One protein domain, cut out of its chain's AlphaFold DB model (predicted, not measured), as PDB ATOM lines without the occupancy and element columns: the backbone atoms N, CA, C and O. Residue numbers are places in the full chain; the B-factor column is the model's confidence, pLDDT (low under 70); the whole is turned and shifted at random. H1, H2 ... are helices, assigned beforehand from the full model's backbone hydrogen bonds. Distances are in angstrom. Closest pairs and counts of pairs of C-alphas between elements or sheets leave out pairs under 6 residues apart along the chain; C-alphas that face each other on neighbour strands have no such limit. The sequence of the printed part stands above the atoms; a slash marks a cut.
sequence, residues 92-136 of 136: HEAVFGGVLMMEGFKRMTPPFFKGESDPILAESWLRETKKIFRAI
ATOM      1  N   HIS A  92     -19.677   6.743  -5.936       53.88
ATOM      2  CA  HIS A  92     -20.942   7.299  -5.439       53.88
ATOM      3  C   HIS A  92     -21.332   6.709  -4.063       53.88
ATOM      4  O   HIS A  92     -22.005   7.376  -3.281       53.88
ATOM      5  N   GLU A  93     -20.814   5.526  -3.717       48.88
ATOM      6  CA  GLU A  93     -20.888   4.923  -2.382       48.88
ATOM      7  C   GLU A  93     -20.140   5.724  -1.303       48.88
ATOM      8  O   GLU A  93     -20.668   5.879  -0.208       48.88
ATOM      9  N   ALA A  94     -18.966   6.299  -1.592       54.50
ATOM     10  CA  ALA A  94     -18.257   7.176  -0.652       54.50
ATOM     11  C   ALA A  94     -19.034   8.481  -0.386       54.50
ATOM     12  O   ALA A  94     -19.048   8.982   0.741       54.50
ATOM     13  N   VAL A  95     -19.735   9.004  -1.399       56.34
ATOM     14  CA  VAL A  95     -20.617  10.176  -1.253       56.34
ATOM     15  C   VAL A  95     -21.836   9.829  -0.388       56.34
ATOM     16  O   VAL A  95     -22.137  10.554   0.561       56.34
ATOM     17  N   PHE A  96     -22.500   8.699  -0.651       57.06
ATOM     18  CA  PHE A  96     -23.622   8.221   0.168       57.06
ATOM     19  C   PHE A  96     -23.202   7.878   1.604       57.06
ATOM     20  O   PHE A  96     -23.872   8.287   2.553       57.06
ATOM     21  N   GLY A  97     -22.069   7.195   1.782       66.00
ATOM     22  CA  GLY A  97     -21.497   6.872   3.089       66.00
ATOM     23  C   GLY A  97     -21.177   8.123   3.904       66.00
ATOM     24  O   GLY A  97     -21.536   8.192   5.076       66.00
ATOM     25  N   GLY A  98     -20.607   9.158   3.277       73.62
ATOM     26  CA  GLY A  98     -20.367  10.452   3.924       73.62
ATOM     27  C   GLY A  98     -21.650  11.151   4.396       73.62
ATOM     28  O   GLY A  98     -21.672  11.719   5.489       73.62
ATOM     29  N   VAL A  99     -22.740  11.073   3.621       78.75
ATOM     30  CA  VAL A  99     -24.053  11.617   4.019       78.75
ATOM     31  C   VAL A  99     -24.647  10.832   5.193       78.75
ATOM     32  O   VAL A  99     -25.058  11.444   6.181       78.75
ATOM     33  N   LEU A 100     -24.632   9.498   5.136       81.31
ATOM     34  CA  LEU A 100     -25.147   8.637   6.209       81.31
ATOM     35  C   LEU A 100     -24.328   8.780   7.503       81.31
ATOM     36  O   LEU A 100     -24.906   8.872   8.587       81.31
ATOM     37  N   MET A 101     -22.999   8.900   7.405       86.00
ATOM     38  CA  MET A 101     -22.137   9.192   8.556       86.00
ATOM     39  C   MET A 101     -22.425  10.569   9.161       86.00
ATOM     40  O   MET A 101     -22.480  10.703  10.383       86.00
ATOM     41  N   MET A 102     -22.664  11.591   8.333       89.00
ATOM     42  CA  MET A 102     -23.040  12.931   8.797       89.00
ATOM     43  C   MET A 102     -24.411  12.945   9.495       89.00
ATOM     44  O   MET A 102     -24.596  13.673  10.473       89.00
ATOM     45  N   GLU A 103     -25.371  12.140   9.035       90.81
ATOM     46  CA  GLU A 103     -26.664  11.979   9.706       90.81
ATOM     47  C   GLU A 103     -26.527  11.221  11.036       90.81
ATOM     48  O   GLU A 103     -27.021  11.694  12.063       90.81
ATOM     49  N   GLY A 104     -25.791  10.104  11.059       90.62
ATOM     50  CA  GLY A 104     -25.477   9.358  12.281       90.62
ATOM     51  C   GLY A 104     -24.767  10.217  13.333       90.62
ATOM     52  O   GLY A 104     -25.155  10.214  14.503       90.62
ATOM     53  N   PHE A 105     -23.798  11.031  12.904       92.88
ATOM     54  CA  PHE A 105     -23.063  11.963  13.760       92.88
ATOM     55  C   PHE A 105     -23.993  13.004  14.390       92.88
ATOM     56  O   PHE A 105     -23.982  13.176  15.606       92.88
ATOM     57  N   LYS A 106     -24.866  13.638  13.591       92.81
ATOM     58  CA  LYS A 106     -25.871  14.595  14.089       92.81
ATOM     59  C   LYS A 106     -26.867  13.949  15.058       92.81
ATOM     60  O   LYS A 106     -27.202  14.562  16.069       92.81
ATOM     61  N   ARG A 107     -27.314  12.718  14.783       95.19
ATOM     62  CA  ARG A 107     -28.261  11.971  15.634       95.19
ATOM     63  C   ARG A 107     -27.691  11.573  16.999       95.19
ATOM     64  O   ARG A 107     -28.476  11.302  17.902       95.19
ATOM     65  N   MET A 108     -26.366  11.551  17.164       92.69
ATOM     66  CA  MET A 108     -25.703  11.278  18.446       92.69
ATOM     67  C   MET A 108     -25.309  12.534  19.245       92.69
ATOM     68  O   MET A 108     -24.604  12.404  20.240       92.69
ATOM     69  N   THR A 109     -25.796  13.722  18.861       92.62
ATOM     70  CA  THR A 109     -25.634  14.988  19.610       92.62
ATOM     71  C   THR A 109     -24.167  15.257  19.992       92.62
ATOM     72  O   THR A 109     -23.791  15.140  21.160       92.62
ATOM     73  N   PRO A 110     -23.307  15.578  19.008       93.25
ATOM     74  CA  PRO A 110     -21.868  15.651  19.218       93.25
ATOM     75  C   PRO A 110     -21.493  16.790  20.176       93.25
ATOM     76  O   PRO A 110     -22.144  17.839  20.166       93.25
ATOM     77  N   PRO A 111     -20.436  16.619  20.993       93.69
ATOM     78  CA  PRO A 111     -20.032  17.631  21.959       93.69
ATOM     79  C   PRO A 111     -19.595  18.911  21.233       93.69
ATOM     80  O   PRO A 111     -18.889  18.870  20.224       93.69
ATOM     81  N   PHE A 112     -20.007  20.067  21.749       93.44
ATOM     82  CA  PHE A 112     -19.671  21.363  21.161       93.44
ATOM     83  C   PHE A 112     -18.294  21.839  21.639       93.44
ATOM     84  O   PHE A 112     -18.091  22.043  22.835       93.44
ATOM     85  N   PHE A 113     -17.356  22.059  20.711       94.06
ATOM     86  CA  PHE A 113     -16.066  22.663  21.042       94.06
ATOM     87  C   PHE A 113     -16.173  24.187  21.073       94.06
ATOM     88  O   PHE A 113     -16.554  24.812  20.086       94.06
ATOM     89  N   LYS A 114     -15.791  24.793  22.198       93.62
ATOM     90  CA  LYS A 114     -15.876  26.246  22.415       93.62
ATOM     91  C   LYS A 114     -14.654  27.035  21.924       93.62
ATOM     92  O   LYS A 114     -14.652  28.255  22.047       93.62
ATOM     93  N   GLY A 115     -13.613  26.370  21.416       92.06
ATOM     94  CA  GLY A 115     -12.334  27.023  21.104       92.06
ATOM     95  C   GLY A 115     -11.455  27.287  22.333       92.06
ATOM     96  O   GLY A 115     -10.635  28.199  22.309       92.06
ATOM     97  N   GLU A 116     -11.641  26.529  23.417       92.12
ATOM     98  CA  GLU A 116     -10.861  26.659  24.655       92.12
ATOM     99  C   GLU A 116      -9.393  26.242  24.423       92.12
ATOM    100  O   GLU A 116      -9.121  25.172  23.880       92.12
ATOM    101  N   SER A 117      -8.443  27.080  24.854       91.19
ATOM    102  CA  SER A 117      -6.994  26.868  24.671       91.19
ATOM    103  C   SER A 117      -6.375  25.816  25.605       91.19
ATOM    104  O   SER A 117      -5.166  25.594  25.554       91.19
ATOM    105  N   ASP A 118      -7.168  25.214  26.492       95.88
ATOM    106  CA  ASP A 118      -6.717  24.183  27.427       95.88
ATOM    107  C   ASP A 118      -6.564  22.835  26.689       95.88
ATOM    108  O   ASP A 118      -7.561  22.301  26.182       95.88
ATOM    109  N   PRO A 119      -5.351  22.247  26.632       94.31
ATOM    110  CA  PRO A 119      -5.137  20.966  25.966       94.31
ATOM    111  C   PRO A 119      -5.944  19.824  26.598       94.31
ATOM    112  O   PRO A 119      -6.323  18.900  25.881       94.31
ATOM    113  N   ILE A 120      -6.263  19.877  27.896       95.50
ATOM    114  CA  ILE A 120      -7.030  18.833  28.594       95.50
ATOM    115  C   ILE A 120      -8.490  18.838  28.120       95.50
ATOM    116  O   ILE A 120      -9.057  17.779  27.835       95.50
ATOM    117  N   LEU A 121      -9.092  20.023  27.980       93.38
ATOM    118  CA  LEU A 121     -10.467  20.175  27.491       93.38
ATOM    119  C   LEU A 121     -10.566  19.836  25.995       93.38
ATOM    120  O   LEU A 121     -11.477  19.107  25.590       93.38
ATOM    121  N   ALA A 122      -9.588  20.268  25.192       94.81
ATOM    122  CA  ALA A 122      -9.478  19.880  23.786       94.81
ATOM    123  C   ALA A 122      -9.300  18.356  23.613       94.81
ATOM    124  O   ALA A 122      -9.931  17.751  22.741       94.81
ATOM    125  N   GLU A 123      -8.501  17.707  24.468       95.50
ATOM    126  CA  GLU A 123      -8.370  16.250  24.483       95.50
ATOM    127  C   GLU A 123      -9.663  15.535  24.889       95.50
ATOM    128  O   GLU A 123     -10.010  14.543  24.245       95.50
ATOM    129  N   SER A 124     -10.388  16.001  25.914       95.06
ATOM    130  CA  SER A 124     -11.662  15.380  26.317       95.06
ATOM    131  C   SER A 124     -12.685  15.448  25.186       95.06
ATOM    132  O   SER A 124     -13.220  14.416  24.771       95.06
ATOM    133  N   TRP A 125     -12.852  16.634  24.590       95.88
ATOM    134  CA  TRP A 125     -13.709  16.832  23.422       95.88
ATOM    135  C   TRP A 125     -13.330  15.899  22.259       95.88
ATOM    136  O   TRP A 125     -14.199  15.278  21.637       95.88
ATOM    137  N   LEU A 126     -12.031  15.740  21.988       95.50
ATOM    138  CA  LEU A 126     -11.541  14.867  20.922       95.50
ATOM    139  C   LEU A 126     -11.759  13.376  21.236       95.50
ATOM    140  O   LEU A 126     -12.047  12.601  20.322       95.50
ATOM    141  N   ARG A 127     -11.639  12.956  22.502       96.38
ATOM    142  CA  ARG A 127     -11.918  11.577  22.955       96.38
ATOM    143  C   ARG A 127     -13.404  11.239  22.804       96.38
ATOM    144  O   ARG A 127     -13.730  10.180  22.267       96.38
ATOM    145  N   GLU A 128     -14.292  12.142  23.209       95.19
ATOM    146  CA  GLU A 128     -15.746  11.987  23.065       95.19
ATOM    147  C   GLU A 128     -16.177  11.990  21.591       95.19
ATOM    148  O   GLU A 128     -16.878  11.082  21.147       95.19
ATOM    149  N   THR A 129     -15.663  12.925  20.791       95.12
ATOM    150  CA  THR A 129     -15.914  12.978  19.340       95.12
ATOM    151  C   THR A 129     -15.450  11.690  18.639       95.12
ATOM    152  O   THR A 129     -16.184  11.117  17.831       95.12
ATOM    153  N   LYS A 130     -14.276  11.150  19.005       95.06
ATOM    154  CA  LYS A 130     -13.781   9.848  18.511       95.06
ATOM    155  C   LYS A 130     -14.620   8.650  18.969       95.06
ATOM    156  O   LYS A 130     -14.586   7.620  18.299       95.06
ATOM    157  N   LYS A 131     -15.356   8.744  20.084       95.38
ATOM    158  CA  LYS A 131     -16.294   7.698  20.526       95.38
ATOM    159  C   LYS A 131     -17.517   7.634  19.606       95.38
ATOM    160  O   LYS A 131     -17.944   6.536  19.267       95.38
ATOM    161  N   ILE A 132     -18.022   8.787  19.158       93.62
ATOM    162  CA  ILE A 132     -19.154   8.873  18.219       93.62
ATOM    163  C   ILE A 132     -18.770   8.257  16.865       93.62
ATOM    164  O   ILE A 132     -19.453   7.351  16.402       93.62
ATOM    165  N   PHE A 133     -17.621   8.634  16.291       92.44
ATOM    166  CA  PHE A 133     -17.102   8.055  15.035       92.44
ATOM    167  C   PHE A 133     -16.684   6.567  15.108       92.44
ATOM    168  O   PHE A 133     -16.180   6.027  14.130       92.44
ATOM    169  N   ARG A 134     -16.848   5.899  16.259       91.06
ATOM    170  CA  ARG A 134     -16.664   4.442  16.425       91.06
ATOM    171  C   ARG A 134     -17.981   3.680  16.601       91.06
ATOM    172  O   ARG A 134     -17.952   2.463  16.762       91.06
ATOM    173  N   ALA A 135     -19.108   4.388  16.630       87.56
ATOM    174  CA  ALA A 135     -20.454   3.845  16.803       87.56
ATOM    175  C   ALA A 135     -21.376   4.202  15.614       87.56
ATOM    176  O   ALA A 135     -22.599   4.213  15.756       87.56
ATOM    177  N   ILE A 136     -20.762   4.514  14.465       84.12
ATOM    178  CA  ILE A 136     -21.352   4.781  13.144       84.12
ATOM    179  C   ILE A 136     -20.541   3.966  12.135       84.12
ATOM    180  O   ILE A 136     -21.177   3.326  11.274       84.12
TER     181      ILE A 136
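This is residues 92 to 136 of the 136 residues of an uncharacterized protein of Colocasia esculenta (UniProt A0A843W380). Two helices, H1 and H2, make a wide, open V, their last turns near each other at the corner and their first residues at the two far tips. The link between them runs from the corner back along H2 to its far end, while residues 92 to 99 of H1 stick out. The printed part has 45 residues with two named helices, H1 then H2, and no named strand: all helix. It is loose, with a radius of gyration of the C-alphas of 12.7 A and spans of 39 by 17 by 14 A.

H1, residues 92 to 107, runs 22.8 A from C-alpha 92 at (-20.942, 7.299, -5.439). H2, residues 119 to 132, runs 20.1 A to C-alpha 132 at (-19.154, 8.873, 18.219).

H1 and H2 are close but not clearly touching; their closest C-alphas, those of Phe 105 and Ile 132, are 6.7 A apart. They run opposite ways at a steep tilt of 64 degrees. In H1 and H2 every O i to N i+4 pair is within hydrogen-bond range.

The C-alphas farthest apart, those of His 92 and Asp 118, are 39.6 A apart. The printed part has no cut. The link from H1 to H2, 11 residues, is long. Residues 92 to 97 have pLDDT under 70.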